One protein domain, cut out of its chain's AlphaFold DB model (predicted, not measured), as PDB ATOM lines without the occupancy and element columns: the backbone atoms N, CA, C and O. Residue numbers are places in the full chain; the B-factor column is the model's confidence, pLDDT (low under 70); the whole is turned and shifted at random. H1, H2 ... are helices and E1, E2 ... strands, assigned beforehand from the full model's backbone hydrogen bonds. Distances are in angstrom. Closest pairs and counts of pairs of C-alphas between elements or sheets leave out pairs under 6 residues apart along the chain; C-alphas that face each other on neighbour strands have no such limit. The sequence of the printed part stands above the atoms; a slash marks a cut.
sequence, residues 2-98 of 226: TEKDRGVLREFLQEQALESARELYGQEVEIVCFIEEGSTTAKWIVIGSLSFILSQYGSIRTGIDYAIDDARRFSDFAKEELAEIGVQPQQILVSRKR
ATOM      1  N   THR A   2     -15.584 -30.470  10.752       82.06
ATOM      2  CA  THR A   2     -16.423 -31.236  11.690       82.06
ATOM      3  C   THR A   2     -17.692 -31.744  10.996       82.06
ATOM      4  O   THR A   2     -18.035 -31.267   9.915       82.06
ATOM      5  N   GLU A   3     -18.420 -32.691  11.601       81.12
ATOM      6  CA  GLU A   3     -19.715 -33.154  11.062       81.12
ATOM      7  C   GLU A   3     -20.737 -32.014  10.948       81.12
ATOM      8  O   GLU A   3     -21.503 -31.950   9.992       81.12
ATOM      9  N   LYS A   4     -20.693 -31.061  11.884       83.12
ATOM     10  CA  LYS A   4     -21.541 -29.869  11.848       83.12
ATOM     11  C   LYS A   4     -21.201 -28.977  10.651       83.12
ATOM     12  O   LYS A   4     -22.104 -28.574   9.928       83.12
ATOM     13  N   ASP A   5     -19.914 -28.730  10.407       81.25
ATOM     14  CA  ASP A   5     -19.467 -27.940   9.251       81.25
ATOM     15  C   ASP A   5     -19.835 -28.632   7.927       81.25
ATOM     16  O   ASP A   5     -20.207 -27.968   6.963       81.25
ATOM     17  N   ARG A   6     -19.781 -29.974   7.887       81.00
ATOM     18  CA  ARG A   6     -20.233 -30.777   6.738       81.00
ATOM     19  C   ARG A   6     -21.725 -30.617   6.475       81.00
ATOM     20  O   ARG A   6     -22.108 -30.488   5.318       81.00
ATOM     21  N   GLY A   7     -22.546 -30.647   7.523       84.12
ATOM     22  CA  GLY A   7     -23.990 -30.435   7.413       84.12
ATOM     23  C   GLY A   7     -24.311 -29.070   6.810       84.12
ATOM     24  O   GLY A   7     -24.999 -29.003   5.799       84.12
ATOM     25  N   VAL A   8     -23.707 -28.010   7.356       85.81
ATOM     26  CA  VAL A   8     -23.901 -26.632   6.876       85.81
ATOM     27  C   VAL A   8     -23.447 -26.471   5.422       85.81
ATOM     28  O   VAL A   8     -24.167 -25.896   4.611       85.81
ATOM     29  N   LEU A   9     -22.278 -27.012   5.061       83.69
ATOM     30  CA  LEU A   9     -21.783 -26.947   3.684       83.69
ATOM     31  C   LEU A   9     -22.689 -27.714   2.709       83.69
ATOM     32  O   LEU A   9     -22.907 -27.261   1.589       83.69
ATOM     33  N   ARG A  10     -23.212 -28.873   3.122       86.19
ATOM     34  CA  ARG A  10     -24.129 -29.678   2.306       86.19
ATOM     35  C   ARG A  10     -25.429 -28.932   2.038       86.19
ATOM     36  O   ARG A  10     -25.856 -28.901   0.892       86.19
ATOM     37  N   GLU A  11     -26.027 -28.347   3.074       87.06
ATOM     38  CA  GLU A  11     -27.256 -27.552   2.958       87.06
ATOM     39  C   GLU A  11     -27.043 -26.367   2.014       87.06
ATOM     40  O   GLU A  11     -27.769 -26.241   1.033       87.06
ATOM     41  N   PHE A  12     -25.972 -25.596   2.220       87.31
ATOM     42  CA  PHE A  12     -25.628 -24.466   1.357       87.31
ATOM     43  C   PHE A  12     -25.470 -24.874  -0.119       87.31
ATOM     44  O   PHE A  12     -26.114 -24.307  -1.000       87.31
ATOM     45  N   LEU A  13     -24.655 -25.899  -0.401       86.31
ATOM     46  CA  LEU A  13     -24.423 -26.370  -1.773       86.31
ATOM     47  C   LEU A  13     -25.666 -26.990  -2.413       86.31
ATOM     48  O   LEU A  13     -25.776 -27.017  -3.638       86.31
ATOM     49  N   GLN A  14     -26.568 -27.553  -1.612       88.38
ATOM     50  CA  GLN A  14     -27.818 -28.113  -2.103       88.38
ATOM     51  C   GLN A  14     -28.824 -27.011  -2.443       88.38
ATOM     52  O   GLN A  14     -29.481 -27.120  -3.474       88.38
ATOM     53  N   GLU A  15     -28.921 -25.953  -1.633       88.38
ATOM     54  CA  GLU A  15     -29.797 -24.805  -1.896       88.38
ATOM     55  C   GLU A  15     -29.398 -24.068  -3.180       88.38
ATOM     56  O   GLU A  15     -30.242 -23.905  -4.062       88.38
ATOM     57  N   GLN A  16     -28.113 -23.728  -3.339       87.19
ATOM     58  CA  GLN A  16     -27.609 -23.067  -4.553       87.19
ATOM     59  C   GLN A  16     -27.819 -23.930  -5.803       87.19
ATOM     60  O   GLN A  16     -28.310 -23.475  -6.838       87.19
ATOM     61  N   ALA A  17     -27.513 -25.225  -5.695       87.56
ATOM     62  CA  ALA A  17     -27.739 -26.167  -6.781       87.56
ATOM     63  C   ALA A  17     -29.223 -26.306  -7.139       87.56
ATOM     64  O   ALA A  17     -29.551 -26.426  -8.316       87.56
ATOM     65  N   LEU A  18     -30.124 -26.293  -6.158       88.88
ATOM     66  CA  LEU A  18     -31.558 -26.400  -6.406       88.88
ATOM     67  C   LEU A  18     -32.111 -25.165  -7.123       88.88
ATOM     68  O   LEU A  18     -32.926 -25.317  -8.031       88.88
ATOM     69  N   GLU A  19     -31.677 -23.964  -6.738       87.19
ATOM     70  CA  GLU A  19     -32.092 -22.713  -7.381       87.19
ATOM     71  C   GLU A  19     -31.687 -22.687  -8.860       87.19
ATOM     72  O   GLU A  19     -32.545 -22.569  -9.737       87.19
ATOM     73  N   SER A  20     -30.410 -22.942  -9.145       86.19
ATOM     74  CA  SER A  20     -29.893 -22.996 -10.516       86.19
ATOM     75  C   SER A  20     -30.501 -24.131 -11.341       86.19
ATOM     76  O   SER A  20     -30.848 -23.949 -12.508       86.19
ATOM     77  N   ALA A  21     -30.703 -25.310 -10.745       87.19
ATOM     78  CA  ALA A  21     -31.338 -26.415 -11.452       87.19
ATOM     79  C   ALA A  21     -32.791 -26.081 -11.832       87.19
ATOM     80  O   ALA A  21     -33.210 -26.376 -12.949       87.19
ATOM     81  N   ARG A  22     -33.561 -25.421 -10.959       86.75
ATOM     82  CA  ARG A  22     -34.929 -24.984 -11.293       86.75
ATOM     83  C   ARG A  22     -34.951 -23.994 -12.452       86.75
ATOM     84  O   ARG A  22     -35.818 -24.110 -13.315       86.75
ATOM     85  N   GLU A  23     -34.003 -23.061 -12.487       86.31
ATOM     86  CA  GLU A  23     -33.882 -22.104 -13.589       86.31
ATOM     87  C   GLU A  23     -33.512 -22.804 -14.905       86.31
ATOM     88  O   GLU A  23     -34.176 -22.599 -15.920       86.31
ATOM     89  N   LEU A  24     -32.501 -23.677 -14.881       85.44
ATOM     90  CA  LEU A  24     -32.009 -24.367 -16.075       85.44
ATOM     91  C   LEU A  24     -33.020 -25.364 -16.647       85.44
ATOM     92  O   LEU A  24     -33.212 -25.408 -17.857       85.44
ATOM     93  N   TYR A  25     -33.653 -26.171 -15.795       82.62
ATOM     94  CA  TYR A  25     -34.564 -27.228 -16.242       82.62
ATOM     95  C   TYR A  25     -36.012 -26.752 -16.412       82.62
ATOM     96  O   TYR A  25     -36.819 -27.484 -16.988       82.62
ATOM     97  N   GLY A  26     -36.365 -25.568 -15.895       81.88
ATOM     98  CA  GLY A  26     -37.709 -24.995 -16.001       81.88
ATOM     99  C   GLY A  26     -38.810 -25.842 -15.351       81.88
ATOM    100  O   GLY A  26     -39.979 -25.710 -15.709       81.88
ATOM    101  N   GLN A  27     -38.444 -26.742 -14.434       81.62
ATOM    102  CA  GLN A  27     -39.348 -27.668 -13.756       81.62
ATOM    103  C   GLN A  27     -38.915 -27.912 -12.311       81.62
ATOM    104  O   GLN A  27     -37.803 -27.567 -11.903       81.62
ATOM    105  N   GLU A  28     -39.791 -28.560 -11.545       80.69
ATOM    106  CA  GLU A  28     -39.412 -29.087 -10.243       80.69
ATOM    107  C   GLU A  28     -38.388 -30.210 -10.410       80.69
ATOM    108  O   GLU A  28     -38.613 -31.199 -11.108       80.69
ATOM    109  N   VAL A  29     -37.246 -30.026  -9.757       84.19
ATOM    110  CA  VAL A  29     -36.154 -30.989  -9.709       84.19
ATOM    111  C   VAL A  29     -35.756 -31.219  -8.262       84.19
ATOM    112  O   VAL A  29     -35.792 -30.302  -7.441       84.19
ATOM    113  N   GLU A  30     -35.363 -32.445  -7.950       84.94
ATOM    114  CA  GLU A  30     -34.735 -32.786  -6.682       84.94
ATOM    115  C   GLU A  30     -33.220 -32.817  -6.874       84.94
ATOM    116  O   GLU A  30     -32.710 -33.400  -7.836       84.94
ATOM    117  N   ILE A  31     -32.505 -32.184  -5.942       82.31
ATOM    118  CA  ILE A  31     -31.050 -32.211  -5.873       82.31
ATOM    119  C   ILE A  31     -30.629 -32.919  -4.596       82.31
ATOM    120  O   ILE A  31     -30.927 -32.454  -3.498       82.31
ATOM    121  N   VAL A  32     -29.861 -33.997  -4.742       80.88
ATOM    122  CA  VAL A  32     -29.230 -34.671  -3.601       80.88
ATOM    123  C   VAL A  32     -27.738 -34.372  -3.603       80.88
ATOM    124  O   VAL A  32     -27.052 -34.715  -4.570       80.88
ATOM    125  N   CYS A  33     -27.245 -33.748  -2.527       79.94
ATOM    126  CA  CYS A  33     -25.828 -33.461  -2.320       79.94
ATOM    127  C   CYS A  33     -25.206 -34.429  -1.302       79.94
ATOM    128  O   CYS A  33     -25.649 -34.521  -0.157       79.94
ATOM    129  N   PHE A  34     -24.139 -35.125  -1.693       79.62
ATOM    130  CA  PHE A  34     -23.332 -35.939  -0.778       79.62
ATOM    131  C   PHE A  34     -21.997 -35.257  -0.510       79.62
ATOM    132  O   PHE A  34     -21.389 -34.749  -1.448       79.62
ATOM    133  N   ILE A  35     -21.546 -35.286   0.750       78.06
ATOM    134  CA  ILE A  35     -20.199 -34.880   1.176       78.06
ATOM    135  C   ILE A  35     -19.610 -36.027   1.998       78.06
ATOM    136  O   ILE A  35     -20.051 -36.270   3.121       78.06
ATOM    137  N   GLU A  36     -18.635 -36.734   1.431       76.75
ATOM    138  CA  GLU A  36     -17.978 -37.892   2.058       76.75
ATOM    139  C   GLU A  36     -16.658 -37.511   2.759       76.75
ATOM    140  O   GLU A  36     -15.975 -36.559   2.368       76.75
ATOM    141  N   GLU A  37     -16.304 -38.247   3.820       65.00
ATOM    142  CA  GLU A  37     -15.085 -38.039   4.612       65.00
ATOM    143  C   GLU A  37     -13.846 -38.634   3.917       65.00
ATOM    144  O   GLU A  37     -13.872 -39.761   3.427       65.00
ATOM    145  N   GLY A  38     -12.748 -37.870   3.869       72.19
ATOM    146  CA  GLY A  38     -11.527 -38.219   3.134       72.19
ATOM    147  C   GLY A  38     -11.217 -37.179   2.060       72.19
ATOM    148  O   GLY A  38     -10.909 -36.033   2.385       72.19
ATOM    149  N   SER A  39     -11.317 -37.550   0.781       60.66
ATOM    150  CA  SER A  39     -11.401 -36.561  -0.298       60.66
ATOM    151  C   SER A  39     -12.815 -35.994  -0.309       60.66
ATOM    152  O   SER A  39     -13.733 -36.703  -0.725       60.66
ATOM    153  N   THR A  40     -12.996 -34.753   0.151       70.69
ATOM    154  CA  THR A  40     -14.285 -34.048   0.106       70.69
ATOM    155  C   THR A  40     -14.884 -34.185  -1.291       70.69
ATOM    156  O   THR A  40     -14.432 -33.546  -2.240       70.69
ATOM    157  N   THR A  41     -15.858 -35.078  -1.430       76.88
ATOM    158  CA  THR A  41     -16.493 -35.392  -2.709       76.88
ATOM    159  C   THR A  41     -17.878 -34.800  -2.664       76.88
ATOM    160  O   THR A  41     -18.691 -35.272  -1.880       76.88
ATOM    161  N   ALA A  42     -18.122 -33.783  -3.488       77.56
ATOM    162  CA  ALA A  42     -19.453 -33.252  -3.729       77.56
ATOM    163  C   ALA A  42     -20.084 -34.013  -4.899       77.56
ATOM    164  O   ALA A  42     -19.522 -34.074  -5.997       77.56
ATOM    165  N   LYS A  43     -21.243 -34.624  -4.664       82.88
ATOM    166  CA  LYS A  43     -22.027 -35.291  -5.707       82.88
ATOM    167  C   LYS A  43     -23.412 -34.681  -5.739       82.88
ATOM    168  O   LYS A  43     -24.131 -34.835  -4.763       82.88
ATOM    169  N   TRP A  44     -23.777 -34.086  -6.870       82.44
ATOM    170  CA  TRP A  44     -25.140 -33.652  -7.161       82.44
ATOM    171  C   TRP A  44     -25.837 -34.677  -8.049       82.44
ATOM    172  O   TRP A  44     -25.276 -35.138  -9.048       82.44
ATOM    173  N   ILE A  45     -27.054 -35.046  -7.671       82.50
ATOM    174  CA  ILE A  45     -27.955 -35.854  -8.491       82.50
ATOM    175  C   ILE A  45     -29.169 -34.991  -8.785       82.50
ATOM    176  O   ILE A  45     -29.840 -34.597  -7.842       82.50
ATOM    177  N   VAL A  46     -29.416 -34.717 -10.065       82.25
ATOM    178  CA  VAL A  46     -30.638 -34.056 -10.527       82.25
ATOM    179  C   VAL A  46     -31.663 -35.126 -10.863       82.25
ATOM    180  O   VAL A  46     -31.401 -35.980 -11.716       82.25
ATOM    181  N   ILE A  47     -32.811 -35.077 -10.200       81.12
ATOM    182  CA  ILE A  47     -33.967 -35.928 -10.483       81.12
ATOM    183  C   ILE A  47     -35.084 -35.010 -10.972       81.12
ATOM    184  O   ILE A  47     -35.383 -34.010 -10.331       81.12
ATOM    185  N   GLY A  48     -35.677 -35.326 -12.115       82.25
ATOM    186  CA  GLY A  48     -36.739 -34.534 -12.728       82.25
ATOM    187  C   GLY A  48     -37.521 -35.369 -13.732       82.25
ATOM    188  O   GLY A  48     -37.141 -36.506 -14.020       82.25
ATOM    189  N   SER A  49     -38.602 -34.807 -14.268       83.56
ATOM    190  CA  SER A  49     -39.444 -35.505 -15.232       83.56
ATOM    191  C   SER A  49     -38.851 -35.417 -16.635       83.56
ATOM    192  O   SER A  49     -38.683 -34.333 -17.205       83.56
ATOM    193  N   LEU A  50     -38.568 -36.578 -17.225       83.56
ATOM    194  CA  LEU A  50     -38.148 -36.659 -18.618       83.56
ATOM    195  C   LEU A  50     -39.313 -36.342 -19.562       83.56
ATOM    196  O   LEU A  50     -39.112 -35.661 -20.565       83.56
ATOM    197  N   SER A  51     -40.532 -36.779 -19.232       82.62
ATOM    198  CA  SER A  51     -41.734 -36.475 -20.016       82.62
ATOM    199  C   SER A  51     -42.018 -34.979 -20.086       82.62
ATOM    200  O   SER A  51     -42.369 -34.491 -21.159       82.62
ATOM    201  N   PHE A  52     -41.785 -34.236 -18.997       83.06
ATOM    202  CA  PHE A  52     -41.895 -32.779 -19.011       83.06
ATOM    203  C   PHE A  52     -40.936 -32.162 -20.028       83.06
ATOM    204  O   PHE A  52     -41.383 -31.413 -20.895       83.06
ATOM    205  N   ILE A  53     -39.648 -32.529 -19.983       78.81
ATOM    206  CA  ILE A  53     -38.655 -32.011 -20.934       78.81
ATOM    207  C   ILE A  53     -39.091 -32.339 -22.359       78.81
ATOM    208  O   ILE A  53     -39.173 -31.446 -23.194       78.81
ATOM    209  N   LEU A  54     -39.436 -33.596 -22.638       82.62
ATOM    210  CA  LEU A  54     -39.846 -34.004 -23.980       82.62
ATOM    211  C   LEU A  54     -41.115 -33.288 -24.459       82.62
ATOM    212  O   LEU A  54     -41.212 -32.995 -25.642       82.62
ATOM    213  N   SER A  55     -42.060 -32.961 -23.574       78.69
ATOM    214  CA  SER A  55     -43.298 -32.261 -23.952       78.69
ATOM    215  C   SER A  55     -43.071 -30.835 -24.465       78.69
ATOM    216  O   SER A  55     -43.870 -30.337 -25.258       78.69
ATOM    217  N   GLN A  56     -41.974 -30.190 -24.054       74.62
ATOM    218  CA  GLN A  56     -41.623 -28.836 -24.495       74.62
ATOM    219  C   GLN A  56     -41.033 -28.815 -25.910       74.62
ATOM    220  O   GLN A  56     -40.986 -27.767 -26.555       74.62
ATOM    221  N   TYR A  57     -40.580 -29.967 -26.412       70.88
ATOM    222  CA  TYR A  57     -39.842 -30.066 -27.663       70.88
ATOM    223  C   TYR A  57     -40.563 -30.991 -28.646       70.88
ATOM    224  O   TYR A  57     -40.924 -32.117 -28.334       70.88
ATOM    225  N   GLY A  58     -40.742 -30.540 -29.890       70.81
ATOM    226  CA  GLY A  58     -41.550 -31.260 -30.886       70.81
ATOM    227  C   GLY A  58     -41.014 -32.633 -31.326       70.81
ATOM    228  O   GLY A  58     -41.708 -33.339 -32.051       70.81
ATOM    229  N   SER A  59     -39.799 -33.024 -30.926       84.50
ATOM    230  CA  SER A  59     -39.254 -34.358 -31.193       84.50
ATOM    231  C   SER A  59     -38.458 -34.891 -30.005       84.50
ATOM    232  O   SER A  59     -37.801 -34.131 -29.287       84.50
ATOM    233  N   ILE A  60     -38.445 -36.220 -29.853       86.69
ATOM    234  CA  ILE A  60     -37.667 -36.889 -28.805       86.69
ATOM    235  C   ILE A  60     -36.172 -36.587 -28.921       86.69
ATOM    236  O   ILE A  60     -35.510 -36.370 -27.913       86.69
ATOM    237  N   ARG A  61     -35.636 -36.502 -30.145       88.12
ATOM    238  CA  ARG A  61     -34.222 -36.185 -30.375       88.12
ATOM    239  C   ARG A  61     -33.881 -34.801 -29.838       88.12
ATOM    240  O   ARG A  61     -32.967 -34.665 -29.032       88.12
ATOM    241  N   THR A  62     -34.661 -33.804 -30.244       89.38
ATOM    242  CA  THR A  62     -34.481 -32.418 -29.812       89.38
ATOM    243  C   THR A  62     -34.588 -32.300 -28.294       89.38
ATOM    244  O   THR A  62     -33.710 -31.709 -27.675       89.38
ATOM    245  N   GLY A  63     -35.607 -32.910 -27.680       89.00
ATOM    246  CA  GLY A  63     -35.780 -32.840 -26.228       89.00
ATOM    247  C   GLY A  63     -34.634 -33.481 -25.444       89.00
ATOM    248  O   GLY A  63     -34.212 -32.950 -24.419       89.00
ATOM    249  N   ILE A  64     -34.069 -34.578 -25.952       91.62
ATOM    250  CA  ILE A  64     -32.905 -35.227 -25.342       91.62
ATOM    251  C   ILE A  64     -31.632 -34.394 -25.504       91.62
ATOM    252  O   ILE A  64     -30.830 -34.338 -24.571       91.62
ATOM    253  N   ASP A  65     -31.430 -33.746 -26.651       91.50
ATOM    254  CA  ASP A  65     -30.281 -32.862 -26.845       91.50
ATOM    255  C   ASP A  65     -30.333 -31.661 -25.885       91.50
ATOM    256  O   ASP A  65     -29.335 -31.392 -25.214       91.50
ATOM    257  N   TYR A  66     -31.502 -31.033 -25.712       89.38
ATOM    258  CA  TYR A  66     -31.684 -29.975 -24.712       89.38
ATOM    259  C   TYR A  66     -31.446 -30.473 -23.282       89.38
ATOM    260  O   TYR A  66     -30.651 -29.873 -22.565       89.38
ATOM    261  N   ALA A  67     -32.006 -31.627 -22.895       89.06
ATOM    262  CA  ALA A  67     -31.760 -32.216 -21.574       89.06
ATOM    263  C   ALA A  67     -30.261 -32.413 -21.277       89.06
ATOM    264  O   ALA A  67     -29.798 -32.247 -20.146       89.06
ATOM    265  N   ILE A  68     -29.492 -32.809 -22.294       91.69
ATOM    266  CA  ILE A  68     -28.046 -33.012 -22.182       91.69
ATOM    267  C   ILE A  68     -27.308 -31.681 -22.058       91.69
ATOM    268  O   ILE A  68     -26.355 -31.596 -21.278       91.69
ATOM    269  N   ASP A  69     -27.713 -30.667 -22.814       91.19
ATOM    270  CA  ASP A  69     -27.107 -29.343 -22.747       91.19
ATOM    271  C   ASP A  69     -27.414 -28.643 -21.417       91.19
ATOM    272  O   ASP A  69     -26.493 -28.098 -20.805       91.19
ATOM    273  N   ASP A  70     -28.628 -28.776 -20.885       88.81
ATOM    274  CA  ASP A  70     -28.985 -28.278 -19.552       88.81
ATOM    275  C   ASP A  70     -28.171 -28.988 -18.461       88.81
ATOM    276  O   ASP A  70     -27.587 -28.343 -17.591       88.81
ATOM    277  N   ALA A  71     -27.990 -30.311 -18.561       89.12
ATOM    278  CA  ALA A  71     -27.117 -31.057 -17.650       89.12
ATOM    279  C   ALA A  71     -25.638 -30.641 -17.732       89.12
ATOM    280  O   ALA A  71     -24.908 -30.701 -16.737       89.12
ATOM    281  N   ARG A  72     -25.162 -30.224 -18.911       90.50
ATOM    282  CA  ARG A  72     -23.801 -29.694 -19.071       90.50
ATOM    283  C   ARG A  72     -23.662 -28.334 -18.407       90.50
ATOM    284  O   ARG A  72     -22.708 -28.174 -17.646       90.50
ATOM    285  N   ARG A  73     -24.620 -27.431 -18.648       90.44
ATOM    286  CA  ARG A  73     -24.690 -26.096 -18.035       90.44
ATOM    287  C   ARG A  73     -24.751 -26.188 -16.518       90.44
ATOM    288  O   ARG A  73     -23.934 -25.570 -15.849       90.44
ATOM    289  N   PHE A  74     -25.608 -27.056 -15.984       89.81
ATOM    290  CA  PHE A  74     -25.699 -27.295 -14.546       89.81
ATOM    291  C   PHE A  74     -24.367 -27.772 -13.953       89.81
ATOM    292  O   PHE A  74     -23.945 -27.342 -12.882       89.81
ATOM    293  N   SER A  75     -23.646 -28.640 -14.666       87.44
ATOM    294  CA  SER A  75     -22.328 -29.079 -14.211       87.44
ATOM    295  C   SER A  75     -21.264 -27.980 -14.251       87.44
ATOM    296  O   SER A  75     -20.258 -28.131 -13.555       87.44
ATOM    297  N   ASP A  76     -21.405 -26.972 -15.107       87.94
ATOM    298  CA  ASP A  76     -20.475 -25.845 -15.157       87.94
ATOM    299  C   ASP A  76     -20.815 -24.839 -14.050       87.94
ATOM    300  O   ASP A  76     -19.917 -24.497 -13.285       87.94
ATOM    301  N   PHE A  77     -22.104 -24.560 -13.828       87.44
ATOM    302  CA  PHE A  77     -22.597 -23.845 -12.645       87.44
ATOM    303  C   PHE A  77     -22.068 -24.458 -11.339       87.44
ATOM    304  O   PHE A  77     -21.458 -23.778 -10.524       87.44
ATOM    305  N   ALA A  78     -22.184 -25.778 -11.166       83.69
ATOM    306  CA  ALA A  78     -21.707 -26.444  -9.953       83.69
ATOM    307  C   ALA A  78     -20.195 -26.264  -9.709       83.69
ATOM    308  O   ALA A  78     -19.733 -26.377  -8.576       83.69
ATOM    309  N   LYS A  79     -19.392 -26.018 -10.754       83.38
ATOM    310  CA  LYS A  79     -17.965 -25.697 -10.595       83.38
ATOM    311  C   LYS A  79     -17.744 -24.234 -10.232       83.38
ATOM    312  O   LYS A  79     -16.810 -23.957  -9.485       83.38
ATOM    313  N   GLU A  80     -18.555 -23.337 -10.783       85.25
ATOM    314  CA  GLU A  80     -18.527 -21.905 -10.477       85.25
ATOM    315  C   GLU A  80     -18.880 -21.674  -9.004       85.25
ATOM    316  O   GLU A  80     -18.086 -21.067  -8.295       85.25
ATOM    317  N   GLU A  81     -19.935 -22.314  -8.496       82.88
ATOM    318  CA  GLU A  81     -20.310 -22.272  -7.073       82.88
ATOM    319  C   GLU A  81     -19.192 -22.746  -6.138       82.88
ATOM    320  O   GLU A  81     -18.901 -22.134  -5.110       82.88
ATOM    321  N   LEU A  82     -18.505 -23.836  -6.504       82.81
ATOM    322  CA  LEU A  82     -17.343 -24.300  -5.743       82.81
ATOM    323  C   LEU A  82     -16.225 -23.245  -5.732       82.81
ATOM    324  O   LEU A  82     -15.561 -23.068  -4.707       82.81
ATOM    325  N   ALA A  83     -16.020 -22.533  -6.841       84.31
ATOM    326  CA  ALA A  83     -15.032 -21.465  -6.915       84.31
ATOM    327  C   ALA A  83     -15.411 -20.261  -6.038       84.31
ATOM    328  O   ALA A  83     -14.523 -19.698  -5.394       84.31
ATOM    329  N   GLU A  84     -16.698 -19.910  -5.947       82.94
ATOM    330  CA  GLU A  84     -17.183 -18.815  -5.094       82.94
ATOM    331  C   GLU A  84     -16.926 -19.069  -3.605       82.94
ATOM    332  O   GLU A  84     -16.502 -18.165  -2.881       82.94
ATOM    333  N   ILE A  85     -17.056 -20.319  -3.151       81.69
ATOM    334  CA  ILE A  85     -16.696 -20.711  -1.776       81.69
ATOM    335  C   ILE A  85     -15.186 -20.944  -1.578       81.69
ATOM    336  O   ILE A  85     -14.753 -21.447  -0.538       81.69
ATOM    337  N   GLY A  86     -14.366 -20.580  -2.567       81.75
ATOM    338  CA  GLY A  86     -12.907 -20.587  -2.491       81.75
ATOM    339  C   GLY A  86     -12.232 -21.894  -2.910       81.75
ATOM    340  O   GLY A  86     -11.011 -21.998  -2.766       81.75
ATOM    341  N   VAL A  87     -12.969 -22.876  -3.445       82.62
ATOM    342  CA  VAL A  87     -12.378 -24.100  -4.013       82.62
ATOM    343  C   VAL A  87     -11.828 -23.789  -5.400       82.62
ATOM    344  O   VAL A  87     -12.551 -23.683  -6.386       82.62
ATOM    345  N   GLN A  88     -10.510 -23.671  -5.494       80.62
ATOM    346  CA  GLN A  88      -9.835 -23.393  -6.755       80.62
ATOM    347  C   GLN A  88      -9.935 -24.593  -7.712       80.62
ATOM    348  O   GLN A  88      -9.833 -25.742  -7.269       80.62
ATOM    349  N   PRO A  89     -10.023 -24.380  -9.038       77.94
ATOM    350  CA  PRO A  89     -10.091 -25.470 -10.013       77.94
ATOM    351  C   PRO A  89      -8.948 -26.489  -9.893       77.94
ATOM    352  O   PRO A  89      -9.156 -27.678 -10.119       77.94
ATOM    353  N   GLN A  90      -7.749 -26.051  -9.491       81.56
ATOM    354  CA  GLN A  90      -6.578 -26.919  -9.303       81.56
ATOM    355  C   GLN A  90      -6.706 -27.845  -8.080       81.56
ATOM    356  O   GLN A  90      -5.974 -28.826  -7.978       81.56
ATOM    357  N   GLN A  91      -7.624 -27.544  -7.157       77.00
ATOM    358  CA  GLN A  91      -7.931 -28.376  -5.991       77.00
ATOM    359  C   GLN A  91      -8.948 -29.480  -6.326       77.00
ATOM    360  O   GLN A  91      -9.080 -30.449  -5.578       77.00
ATOM    361  N   ILE A  92      -9.640 -29.378  -7.467       80.81
ATOM    362  CA  ILE A  92     -10.572 -30.399  -7.947       80.81
ATOM    363  C   ILE A  92      -9.767 -31.515  -8.621       80.81
ATOM    364  O   ILE A  92      -9.448 -31.458  -9.806       80.81
ATOM    365  N   LEU A  93      -9.457 -32.566  -7.857       80.44
ATOM    366  CA  LEU A  93      -8.692 -33.717  -8.352       80.44
ATOM    367  C   LEU A  93      -9.417 -34.476  -9.472       80.44
ATOM    368  O   LEU A  93      -8.792 -34.972 -10.406       80.44
ATOM    369  N   VAL A  94     -10.743 -34.609  -9.358       81.81
ATOM    370  CA  VAL A  94     -11.572 -35.385 -10.285       81.81
ATOM    371  C   VAL A  94     -12.930 -34.709 -10.448       81.81
ATOM    372  O   VAL A  94     -13.646 -34.502  -9.476       81.81
ATOM    373  N   SER A  95     -13.330 -34.454 -11.695       82.94
ATOM    374  CA  SER A  95     -14.703 -34.082 -12.052       82.94
ATOM    375  C   SER A  95     -15.283 -35.156 -12.969       82.94
ATOM    376  O   SER A  95     -14.666 -35.539 -13.965       82.94
ATOM    377  N   ARG A  96     -16.462 -35.683 -12.622       83.69
ATOM    378  CA  ARG A  96     -17.182 -36.681 -13.425       83.69
ATOM    379  C   ARG A  96     -18.564 -36.147 -13.756       83.69
ATOM    380  O   ARG A  96     -19.338 -35.858 -12.852       83.69
ATOM    381  N   LYS A  97     -18.889 -36.099 -15.047       85.81
ATOM    382  CA  LYS A  97     -20.223 -35.750 -15.545       85.81
ATOM    383  C   LYS A  97     -20.942 -37.027 -15.987       85.81
ATOM    384  O   LYS A  97     -20.371 -37.823 -16.736       85.81
ATOM    385  N   ARG A  98     -22.172 -37.254 -15.517       86.88
ATOM    386  CA  ARG A  98     -23.008 -38.396 -15.928       86.88
ATOM    387  C   ARG A  98     -24.370 -37.886 -16.385       86.88
ATOM    388  O   ARG A  98     -25.097 -37.316 -15.593       86.88
TER     389      ARG A  98
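Overview. This is residues 2 to 98 of the 226 residues of an uncharacterized protein of Bacteroidetes bacterium (UniProt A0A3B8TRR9). What shape do these atoms make? An elongated body is made by two long helices, H1 and H3, which meet at a slant and run opposite ways, and by the hairpin of strands E1 and E2, which packs mainly with E1 on H1 while E2 is the strand nearer H3. The short helix H2 sits at one end beside the first residues of H3, and residues 85 to 98 fold back from the other end of H3. What is it made of? The 97 printed residues have three named helices and two named strands, in the order H1, E1, E2, H2, H3; the class is mixed, helices and strands, and the sheet, E1 - E2, is antiparallel. How large is it? It is only just compact, close to loose, with a radius of gyration of the C-alphas of 14.8 A and spans of 49 by 25 by 20 A.

Arrangement. What is close to the first helix? H1, residues 3 to 25, comes closest to E1, residues 30 to 36, at the C-alphas of Gln 14 and Cys 33, 5.7 A apart. H1 touches H3, residues 60 to 84, at a steep tilt of 38 degrees, opposite ways; their closest C-alphas, of Leu 24 and Asp 70, are 6.0 A apart. How do the strands pair? E1 and E2, residues 41 to 47, form an antiparallel hairpin at 164 degrees, with N 30 and O 47 at 2.8 A and N 45 and O 32 at 3.1 A, within hydrogen-bond range. E2 and H3 are near each other, with 8 pairs of C-alphas within 10 A, while E1 and H3 are apart. Where is the short helix? H2, residues 50 to 56, touches H3 at residues 60 to 67 alone, only just about perpendicular at 71 degrees; the closest C-alphas, of Leu 54 and Gly 63, are 4.8 A apart. How complete are the helix backbones? Every O i to N i+4 pair is within hydrogen-bond range in H1 and H2, and 19 of 21 are in H3.

Along the chain. Where do the elements begin? H1, residues 3 to 25, starts at C-alpha 3 (-19.715, -33.154, 11.062) and is 31.6 A long. What follows? E1, residues 30 to 36, is 19.6 A long, E2, residues 41 to 47, is 19.1 A long, and H2 covers residues 50 to 56. Where does the last element end? H3, residues 60 to 84, is 36.2 A long and ends at C-alpha 84 (-17.183, -18.815, -5.094).

Size, cuts and confidence. How far does it reach? The two C-alphas farthest apart, of Thr 2 and Gly 58, are 49.4 A apart. Is anything missing or long? The printed part has no cut, and the four links between elements are tight. Where is confidence low? Residues 37 and 39 have pLDDT under 70, and the mean of the printed part is 83.2.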